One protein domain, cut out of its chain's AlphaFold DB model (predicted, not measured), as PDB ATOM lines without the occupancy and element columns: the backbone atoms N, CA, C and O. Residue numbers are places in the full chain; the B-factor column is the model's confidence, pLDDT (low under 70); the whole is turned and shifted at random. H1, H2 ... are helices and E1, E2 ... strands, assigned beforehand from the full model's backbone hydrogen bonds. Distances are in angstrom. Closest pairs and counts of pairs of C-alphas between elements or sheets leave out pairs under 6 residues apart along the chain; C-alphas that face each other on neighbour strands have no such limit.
ATOM      1  N   ARG A   4     -42.338  -2.580  -7.071       76.69
ATOM      2  CA  ARG A   4     -43.200  -1.420  -7.364       76.69
ATOM      3  C   ARG A   4     -42.596  -0.081  -6.932       76.69
ATOM      4  O   ARG A   4     -43.080   0.952  -7.373       76.69
ATOM      5  N   ARG A   5     -41.595  -0.086  -6.047       76.12
ATOM      6  CA  ARG A   5     -40.917   1.122  -5.547       76.12
ATOM      7  C   ARG A   5     -39.486   1.260  -6.075       76.12
ATOM      8  O   ARG A   5     -38.745   2.077  -5.546       76.12
ATOM      9  N   ALA A   6     -39.101   0.459  -7.075       78.50
ATOM     10  CA  ALA A   6     -37.746   0.420  -7.629       78.50
ATOM     11  C   ALA A   6     -36.643   0.221  -6.563       78.50
ATOM     12  O   ALA A   6     -35.521   0.698  -6.710       78.50
ATOM     13  N   ILE A   7     -36.949  -0.497  -5.478       76.81
ATOM     14  CA  ILE A   7     -35.969  -0.804  -4.434       76.81
ATOM     15  C   ILE A   7     -35.148  -2.005  -4.903       76.81
ATOM     16  O   ILE A   7     -35.702  -3.083  -5.132       76.81
ATOM     17  N   ALA A   8     -33.838  -1.808  -5.062       78.81
ATOM     18  CA  ALA A   8     -32.909  -2.837  -5.526       78.81
ATOM     19  C   ALA A   8     -32.675  -3.938  -4.474       78.81
ATOM     20  O   ALA A   8     -32.701  -5.122  -4.804       78.81
ATOM     21  N   THR A   9     -32.520  -3.557  -3.205       81.56
ATOM     22  CA  THR A   9     -32.250  -4.491  -2.107       81.56
ATOM     23  C   THR A   9     -32.895  -3.981  -0.818       81.56
ATOM     24  O   THR A   9     -32.848  -2.786  -0.532       81.56
ATOM     25  N   GLY A  10     -33.513  -4.874  -0.044       84.75
ATOM     26  CA  GLY A  10     -34.027  -4.583   1.297       84.75
ATOM     27  C   GLY A  10     -33.188  -5.272   2.371       84.75
ATOM     28  O   GLY A  10     -32.882  -6.455   2.238       84.75
ATOM     29  N   VAL A  11     -32.837  -4.557   3.440       84.75
ATOM     30  CA  VAL A  11     -32.164  -5.151   4.604       84.75
ATOM     31  C   VAL A  11     -33.201  -5.426   5.686       84.75
ATOM     32  O   VAL A  11     -33.885  -4.512   6.144       84.75
ATOM     33  N   LEU A  12     -33.347  -6.695   6.054       84.69
ATOM     34  CA  LEU A  12     -34.296  -7.145   7.064       84.69
ATOM     35  C   LEU A  12     -33.738  -6.873   8.466       84.69
ATOM     36  O   LEU A  12     -32.571  -7.147   8.742       84.69
ATOM     37  N   SER A  13     -34.588  -6.356   9.350       82.44
ATOM     38  CA  SER A  13     -34.293  -6.136  10.768       82.44
ATOM     39  C   SER A  13     -35.505  -6.515  11.608       82.44
ATOM     40  O   SER A  13     -36.636  -6.202  11.226       82.44
ATOM     41  N   TYR A  14     -35.280  -7.126  12.766       83.19
ATOM     42  CA  TYR A  14     -36.337  -7.437  13.724       83.19
ATOM     43  C   TYR A  14     -36.300  -6.439  14.883       83.19
ATOM     44  O   TYR A  14     -35.268  -6.288  15.527       83.19
ATOM     45  N   ALA A  15     -37.410  -5.732  15.108       70.62
ATOM     46  CA  ALA A  15     -37.495  -4.624  16.067       70.62
ATOM     47  C   ALA A  15     -38.327  -4.945  17.321       70.62
ATOM     48  O   ALA A  15     -38.457  -4.096  18.199       70.62
ATOM     49  N   ALA A  16     -38.927  -6.136  17.396       75.94
ATOM     50  CA  ALA A  16     -39.756  -6.539  18.527       75.94
ATOM     51  C   ALA A  16     -38.917  -7.284  19.582       75.94
ATOM     52  O   ALA A  16     -37.858  -7.824  19.250       75.94
ATOM     53  N   PRO A  17     -39.371  -7.334  20.848       75.19
ATOM     54  CA  PRO A  17     -38.754  -8.197  21.845       75.19
ATOM     55  C   PRO A  17     -38.834  -9.659  21.394       75.19
ATOM     56  O   PRO A  17     -39.856 -10.112  20.878       75.19
ATOM     57  N   LEU A  18     -37.729 -10.384  21.562       82.38
ATOM     58  CA  LEU A  18     -37.601 -11.773  21.116       82.38
ATOM     59  C   LEU A  18     -38.301 -12.761  22.059       82.38
ATOM     60  O   LEU A  18     -38.625 -13.868  21.637       82.38
ATOM     61  N   ALA A  19     -38.543 -12.353  23.307       85.62
ATOM     62  CA  ALA A  19     -39.320 -13.087  24.297       85.62
ATOM     63  C   ALA A  19     -39.908 -12.145  25.361       85.62
ATOM     64  O   ALA A  19     -39.818 -10.920  25.252       85.62
ATOM     65  N   ALA A  20     -40.557 -12.734  26.367       83.44
ATOM     66  CA  ALA A  20     -41.056 -12.016  27.532       83.44
ATOM     67  C   ALA A  20     -39.898 -11.441  28.376       83.44
ATOM     68  O   ALA A  20     -38.781 -11.957  28.305       83.44
ATOM     69  N   PRO A  21     -40.160 -10.411  29.205       77.69
ATOM     70  CA  PRO A  21     -39.170  -9.917  30.159       77.69
ATOM     71  C   PRO A  21     -38.611 -11.057  31.020       77.69
ATOM     72  O   PRO A  21     -39.367 -11.923  31.461       77.69
ATOM     73  N   ASP A  22     -37.295 -11.045  31.238       81.69
ATOM     74  CA  ASP A  22     -36.535 -12.021  32.034       81.69
ATOM     75  C   ASP A  22     -36.494 -13.467  31.485       81.69
ATOM     76  O   ASP A  22     -35.934 -14.358  32.129       81.69
ATOM     77  N   ASP A  23     -36.998 -13.723  30.271       83.75
ATOM     78  CA  ASP A  23     -36.896 -15.027  29.602       83.75
ATOM     79  C   ASP A  23     -35.678 -15.107  28.667       83.75
ATOM     80  O   ASP A  23     -35.786 -15.121  27.440       83.75
ATOM     81  N   GLN A  24     -34.487 -15.224  29.257       82.88
ATOM     82  CA  GLN A  24     -33.235 -15.342  28.493       82.88
ATOM     83  C   GLN A  24     -33.204 -16.568  27.564       82.88
ATOM     84  O   GLN A  24     -32.544 -16.569  26.522       82.88
ATOM     85  N   ALA A  25     -33.879 -17.661  27.937       85.88
ATOM     86  CA  ALA A  25     -33.942 -18.857  27.102       85.88
ATOM     87  C   ALA A  25     -34.816 -18.614  25.864       85.88
ATOM     88  O   ALA A  25     -34.406 -18.972  24.753       85.88
ATOM     89  N   GLY A  26     -35.961 -17.959  26.049       85.81
ATOM     90  CA  GLY A  26     -36.820 -17.484  24.976       85.81
ATOM     91  C   GLY A  26     -36.116 -16.473  24.081       85.81
ATOM     92  O   GLY A  26     -36.192 -16.609  22.865       85.81
ATOM     93  N   GLU A  27     -35.366 -15.517  24.633       85.94
ATOM     94  CA  GLU A  27     -34.618 -14.528  23.843       85.94
ATOM     95  C   GLU A  27     -33.586 -15.204  22.934       85.94
ATOM     96  O   GLU A  27     -33.520 -14.908  21.738       85.94
ATOM     97  N   ARG A  28     -32.830 -16.177  23.466       84.94
ATOM     98  CA  ARG A  28     -31.878 -16.989  22.685       84.94
ATOM     99  C   ARG A  28     -32.567 -17.799  21.593       84.94
ATOM    100  O   ARG A  28     -32.104 -17.809  20.449       84.94
ATOM    101  N   ALA A  29     -33.666 -18.476  21.922       87.56
ATOM    102  CA  ALA A  29     -34.417 -19.275  20.957       87.56
ATOM    103  C   ALA A  29     -35.068 -18.399  19.872       87.56
ATOM    104  O   ALA A  29     -34.999 -18.734  18.689       87.56
ATOM    105  N   GLY A  30     -35.633 -17.256  20.260       86.75
ATOM    106  CA  GLY A  30     -36.257 -16.275  19.380       86.75
ATOM    107  C   GLY A  30     -35.248 -15.630  18.435       86.75
ATOM    108  O   GLY A  30     -35.472 -15.629  17.224       86.75
ATOM    109  N   ALA A  31     -34.098 -15.170  18.952       86.56
ATOM    110  CA  ALA A  31     -33.004 -14.638  18.131       86.56
ATOM    111  C   ALA A  31     -32.594 -15.646  17.056       86.56
ATOM    112  O   ALA A  31     -32.455 -15.309  15.878       86.56
ATOM    113  N   ARG A  32     -32.436 -16.910  17.459       86.00
ATOM    114  CA  ARG A  32     -32.057 -17.989  16.554       86.00
ATOM    115  C   ARG A  32     -33.126 -18.251  15.496       86.00
ATOM    116  O   ARG A  32     -32.781 -18.311  14.320       86.00
ATOM    117  N   ALA A  33     -34.392 -18.364  15.887       88.19
ATOM    118  CA  ALA A  33     -35.491 -18.632  14.963       88.19
ATOM    119  C   ALA A  33     -35.655 -17.512  13.921       88.19
ATOM    120  O   ALA A  33     -35.778 -17.786  12.726       88.19
ATOM    121  N   VAL A  34     -35.590 -16.249  14.355       87.81
ATOM    122  CA  VAL A  34     -35.658 -15.081  13.464       87.81
ATOM    123  C   VAL A  34     -34.483 -15.071  12.489       87.81
ATOM    124  O   VAL A  34     -34.684 -14.883  11.287       87.81
ATOM    125  N   ASN A  35     -33.268 -15.314  12.981       87.25
ATOM    126  CA  ASN A  35     -32.076 -15.342  12.139       87.25
ATOM    127  C   ASN A  35     -32.097 -16.497  11.138       87.25
ATOM    128  O   ASN A  35     -31.722 -16.293   9.989       87.25
ATOM    129  N   GLU A  36     -32.538 -17.692  11.536       87.69
ATOM    130  CA  GLU A  36     -32.651 -18.844  10.635       87.69
ATOM    131  C   GLU A  36     -33.676 -18.579   9.525       87.69
ATOM    132  O   GLU A  36     -33.357 -18.750   8.345       87.69
ATOM    133  N   TYR A  37     -34.855 -18.055   9.875       87.62
ATOM    134  CA  TYR A  37     -35.885 -17.693   8.901       87.62
ATOM    135  C   TYR A  37     -35.407 -16.608   7.929       87.62
ATOM    136  O   TYR A  37     -35.544 -16.726   6.708       87.62
ATOM    137  N   ALA A  38     -34.800 -15.543   8.446       84.19
ATOM    138  CA  ALA A  38     -34.323 -14.470   7.593       84.19
ATOM    139  C   ALA A  38     -33.097 -14.888   6.760       84.19
ATOM    140  O   ALA A  38     -32.961 -14.454   5.615       84.19
ATOM    141  N   ALA A  39     -32.253 -15.790   7.265       83.81
ATOM    142  CA  ALA A  39     -31.179 -16.400   6.487       83.81
ATOM    143  C   ALA A  39     -31.724 -17.254   5.334       83.81
ATOM    144  O   ALA A  39     -31.133 -17.273   4.258       83.81
ATOM    145  N   GLU A  40     -32.842 -17.960   5.516       85.56
ATOM    146  CA  GLU A  40     -33.536 -18.652   4.422       85.56
ATOM    147  C   GLU A  40     -34.043 -17.683   3.358       85.56
ATOM    148  O   GLU A  40     -33.830 -17.918   2.168       85.56
ATOM    149  N   LEU A  41     -34.629 -16.558   3.767       84.81
ATOM    150  CA  LEU A  41     -35.071 -15.521   2.834       84.81
ATOM    151  C   LEU A  41     -33.908 -14.930   2.025       84.81
ATOM    152  O   LEU A  41     -34.019 -14.804   0.803       84.81
ATOM    153  N   VAL A  42     -32.785 -14.622   2.682       84.69
ATOM    154  CA  VAL A  42     -31.567 -14.143   2.013       84.69
ATOM    155  C   VAL A  42     -31.000 -15.217   1.084       84.69
ATOM    156  O   VAL A  42     -30.663 -14.911  -0.055       84.69
ATOM    157  N   ARG A  43     -30.962 -16.490   1.501       83.06
ATOM    158  CA  ARG A  43     -30.504 -17.599   0.642       83.06
ATOM    159  C   ARG A  43     -31.360 -17.769  -0.610       83.06
ATOM    160  O   ARG A  43     -30.818 -18.067  -1.669       83.06
ATOM    161  N   ASN A  44     -32.671 -17.570  -0.502       85.19
ATOM    162  CA  ASN A  44     -33.582 -17.715  -1.634       85.19
ATOM    163  C   ASN A  44     -33.453 -16.566  -2.646       85.19
ATOM    164  O   ASN A  44     -33.694 -16.780  -3.834       85.19
ATOM    165  N   ARG A  45     -33.114 -15.347  -2.202       83.56
ATOM    166  CA  ARG A  45     -32.976 -14.156  -3.067       83.56
ATOM    167  C   ARG A  45     -31.827 -13.247  -2.596       83.56
ATOM    168  O   ARG A  45     -32.086 -12.127  -2.139       83.56
ATOM    169  N   PRO A  46     -30.565 -13.691  -2.724       79.44
ATOM    170  CA  PRO A  46     -29.406 -12.955  -2.209       79.44
ATOM    171  C   PRO A  46     -29.158 -11.635  -2.954       79.44
ATOM    172  O   PRO A  46     -28.521 -10.730  -2.427       79.44
ATOM    173  N   ASP A  47     -29.699 -11.498  -4.164       79.50
ATOM    174  CA  ASP A  47     -29.695 -10.274  -4.968       79.50
ATOM    175  C   ASP A  47     -30.669  -9.201  -4.443       79.50
ATOM    176  O   ASP A  47     -30.513  -8.015  -4.737       79.50
ATOM    177  N   ARG A  48     -31.687  -9.602  -3.669       81.62
ATOM    178  CA  ARG A  48     -32.787  -8.721  -3.235       81.62
ATOM    179  C   ARG A  48     -32.826  -8.479  -1.735       81.62
ATOM    180  O   ARG A  48     -33.369  -7.452  -1.327       81.62
ATOM    181  N   PHE A  49     -32.291  -9.386  -0.921       81.44
ATOM    182  CA  PHE A  49     -32.384  -9.290   0.534       81.44
ATOM    183  C   PHE A  49     -31.031  -9.427   1.227       81.44
ATOM    184  O   PHE A  49     -30.243 -10.311   0.908       81.44
ATOM    185  N   GLY A  50     -30.811  -8.567   2.222       82.06
ATOM    186  CA  GLY A  50     -29.785  -8.710   3.256       82.06
ATOM    187  C   GLY A  50     -30.425  -8.786   4.647       82.06
ATOM    188  O   GLY A  50     -31.633  -8.581   4.784       82.06
ATOM    189  N   LEU A  51     -29.633  -9.060   5.685       81.88
ATOM    190  CA  LEU A  51     -30.136  -9.262   7.049       81.88
ATOM    191  C   LEU A  51     -29.219  -8.634   8.106       81.88
ATOM    192  O   LEU A  51     -28.017  -8.891   8.111       81.88
ATOM    193  N   PHE A  52     -29.805  -7.894   9.050       83.75
ATOM    194  CA  PHE A  52     -29.199  -7.628  10.354       83.75
ATOM    195  C   PHE A  52     -29.553  -8.751  11.329       83.75
ATOM    196  O   PHE A  52     -30.730  -9.026  11.560       83.75
ATOM    197  N   ALA A  53     -28.537  -9.392  11.907       82.25
ATOM    198  CA  ALA A  53     -28.750 -10.459  12.874       82.25
ATOM    199  C   ALA A  53     -29.454  -9.921  14.130       82.25
ATOM    200  O   ALA A  53     -28.997  -8.956  14.744       82.25
ATOM    201  N   ALA A  54     -30.545 -10.570  14.523       84.38
ATOM    202  CA  ALA A  54     -31.155 -10.386  15.828       84.38
ATOM    203  C   ALA A  54     -30.238 -11.003  16.893       84.38
ATOM    204  O   ALA A  54     -29.813 -12.154  16.758       84.38
ATOM    205  N   LEU A  55     -29.920 -10.238  17.935       84.31
ATOM    206  CA  LEU A  55     -29.064 -10.684  19.032       84.31
ATOM    207  C   LEU A  55     -29.913 -10.932  20.284       84.31
ATOM    208  O   LEU A  55     -30.791 -10.117  20.577       84.31
ATOM    209  N   PRO A  56     -29.661 -12.022  21.026       80.81
ATOM    210  CA  PRO A  56     -30.364 -12.311  22.268       80.81
ATOM    211  C   PRO A  56     -29.792 -11.457  23.405       80.81
ATOM    212  O   PRO A  56     -28.947 -11.903  24.168       80.81
ATOM    213  N   LEU A  57     -30.205 -10.194  23.477       77.38
ATOM    214  CA  LEU A  57     -29.848  -9.298  24.579       77.38
ATOM    215  C   LEU A  57     -30.818  -9.498  25.749       77.38
ATOM    216  O   LEU A  57     -32.005  -9.610  25.466       77.38
ATOM    217  N   PRO A  58     -30.339  -9.474  27.014       77.00
ATOM    218  CA  PRO A  58     -29.045  -8.935  27.463       77.00
ATOM    219  C   PRO A  58     -27.872  -9.937  27.497       77.00
ATOM    220  O   PRO A  58     -26.792  -9.584  27.972       77.00
ATOM    221  N   ASP A  59     -28.045 -11.164  27.009       78.75
ATOM    222  CA  ASP A  59     -27.007 -12.203  27.026       78.75
ATOM    223  C   ASP A  59     -25.907 -11.950  25.970       78.75
ATOM    224  O   ASP A  59     -25.971 -12.381  24.814       78.75
ATOM    225  N   VAL A  60     -24.867 -11.222  26.385       79.31
ATOM    226  CA  VAL A  60     -23.711 -10.875  25.541       79.31
ATOM    227  C   VAL A  60     -22.924 -12.115  25.116       79.31
ATOM    228  O   VAL A  60     -22.470 -12.179  23.974       79.31
ATOM    229  N   ASP A  61     -22.788 -13.115  25.986       79.44
ATOM    230  CA  ASP A  61     -22.054 -14.339  25.656       79.44
ATOM    231  C   ASP A  61     -22.772 -15.106  24.543       79.44
ATOM    232  O   ASP A  61     -22.152 -15.503  23.552       79.44
ATOM    233  N   ALA A  62     -24.100 -15.228  24.630       73.62
ATOM    234  CA  ALA A  62     -24.903 -15.812  23.561       73.62
ATOM    235  C   ALA A  62     -24.892 -14.974  22.274       73.62
ATOM    236  O   ALA A  62     -24.983 -15.546  21.186       73.62
ATOM    237  N   ALA A  63     -24.742 -13.649  22.364       73.75
ATOM    238  CA  ALA A  63     -24.576 -12.784  21.196       73.75
ATOM    239  C   ALA A  63     -23.210 -12.965  20.499       73.75
ATOM    240  O   ALA A  63     -23.110 -12.779  19.285       73.75
ATOM    241  N   LEU A  64     -22.166 -13.340  21.245       74.50
ATOM    242  CA  LEU A  64     -20.812 -13.576  20.727       74.50
ATOM    243  C   LEU A  64     -20.597 -15.003  20.213       74.50
ATOM    244  O   LEU A  64     -19.688 -15.240  19.408       74.50
ATOM    245  N   VAL A  65     -21.432 -15.957  20.636       73.38
ATOM    246  CA  VAL A  65     -21.430 -17.304  20.065       73.38
ATOM    247  C   VAL A  65     -21.753 -17.204  18.579       73.38
ATOM    248  O   VAL A  65     -22.861 -16.867  18.165       73.38
ATOM    249  N   ARG A  66     -20.751 -17.526  17.756       51.66
ATOM    250  CA  ARG A  66     -20.882 -17.538  16.301       51.66
ATOM    251  C   ARG A  66     -22.078 -18.423  15.904       51.66
ATOM    252  O   ARG A  66     -22.053 -19.625  16.188       51.66
ATOM    253  N   PRO A  67     -23.090 -17.881  15.206       58.16
ATOM    254  CA  PRO A  67     -24.201 -18.684  14.721       58.16
ATOM    255  C   PRO A  67     -23.702 -19.728  13.711       58.16
ATOM    256  O   PRO A  67     -22.728 -19.511  12.991       58.16
ATOM    257  N   ARG A  68     -24.362 -20.893  13.665       55.38
ATOM    258  CA  ARG A  68     -23.958 -22.027  12.805       55.38
ATOM    259  C   ARG A  68     -24.003 -21.694  11.313       55.38
ATOM    260  O   ARG A  68     -23.317 -22.333  10.520       55.38
ATOM    261  N   THR A  69     -24.814 -20.720  10.923       56.59
ATOM    262  CA  THR A  69     -24.835 -20.175   9.568       56.59
ATOM    263  C   THR A  69     -23.589 -19.322   9.329       56.59
ATOM    264  O   THR A  69     -23.290 -18.435  10.130       56.59
ATOM    265  N   PRO A  70     -22.847 -19.566   8.235       56.06
ATOM    266  CA  PRO A  70     -21.655 -18.791   7.935       56.06
ATOM    267  C   PRO A  70     -22.042 -17.324   7.752       56.06
ATOM    268  O   PRO A  70     -22.950 -17.014   6.997       56.06
ATOM    269  N   TRP A  71     -21.339 -16.415   8.426       49.53
ATOM    270  CA  TRP A  71     -21.635 -14.976   8.406       49.53
ATOM    271  C   TRP A  71     -21.623 -14.373   6.983       49.53
ATOM    272  O   TRP A  71     -22.281 -13.376   6.711       49.53
ATOM    273  N   THR A  72     -20.937 -15.028   6.041       51.34
ATOM    274  CA  THR A  72     -20.939 -14.711   4.604       51.34
ATOM    275  C   THR A  72     -22.284 -14.925   3.915       51.34
ATOM    276  O   THR A  72     -22.530 -14.291   2.898       51.34
ATOM    277  N   SER A  73     -23.181 -15.761   4.449       51.56
ATOM    278  CA  SER A  73     -24.547 -15.866   3.922       51.56
ATOM    279  C   SER A  73     -25.434 -14.691   4.340       51.56
ATOM    280  O   SER A  73     -26.526 -14.538   3.802       51.56
ATOM    281  N   TRP A  74     -24.977 -13.866   5.289       50.19
ATOM    282  CA  TRP A  74     -25.665 -12.664   5.773       50.19
ATOM    283  C   TRP A  74     -24.991 -11.374   5.285       50.19
ATOM    284  O   TRP A  74     -25.633 -10.328   5.207       50.19
TER     285      TRP A  74
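What this domain is: This is residues 4 to 74 of the 90 residues of an uncharacterized protein of Streptomyces sp. 8K308 (UniProt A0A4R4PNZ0). What does the model look like? One long helix, H1, makes the spine of an elongated shape, and the chain before and after it runs along one side of it, pairing briefly as the strands E1 and E2 beside the last part of H1. The small helix H2 sits near the other end of H1, and the low-confidence residues 66 to 74 run back from there toward the strands' end. What is it made of? The printed part has 71 residues with two named strands and two named helices in the order E1, H1, E2, H2; 32 residues are in named elements, under half, and the class is mostly helix. The sheet, in the order E1, E2, is parallel. How large is it? It is only just compact, close to loose, with a radius of gyration of the C-alphas of 13.3 A and spans of 41 by 25 by 15 A.

Where its parts are: Where are the strands? E1 is residues 10 to 12, 6.3 A long, with C-alpha 10 at (-34.027, -4.583, 1.297). E2 is residues 49 to 51, 6.9 A long. Where are the helices? H1 is residues 24 to 44, 30.2 A long, from C-alpha 24 at (-33.235, -15.342, 28.493). H2 is residues 60 to 64, 6.2 A long, ending at C-alpha 64 at (-20.812, -13.576, 20.727).

How they stand to each other: How do the strands pair? E1 and E2 are parallel neighbours with 32 degrees between their directions, and C-alphas 11 and 50 face each other at 4.5 A. N 12 and O 50 are within hydrogen-bond range at 2.8 A, as are N 50 and O 10 at 3.0 A. How does H1 stand to them? The closest C-alphas of H1 and E2 are those of Val 42 and Phe 49, 5.1 A apart; those of H1 and E1 are Ala 38 and Leu 12, 7.3 A apart. E1, H1 and E2 form a strand-helix-strand unit, two parallel neighbour strands with a helix between them along the chain, and its crossover is right-handed. Where is H2? H1 and H2 are close but not clearly touching, the closest C-alphas being those of Arg 28 and Ala 62, 7.1 A apart. E1 and H2 are apart. How do the helix backbones read? In H1 and H2 every O i to N i+4 pair is within hydrogen-bond range.

The domain as a whole: How far does it reach? The two C-alphas farthest apart, those of Ala 6 and Asp 22, are 41.6 A apart. Is the backbone continuous? The printed part has no cut; the link from E1 to H1 is long, with 11 residues, that from H1 to E2 is tight and that from E2 to H2 is short. Where is confidence low? The mean pLDDT of the printed part is 78.3, and residues 66 to 74 are under 70.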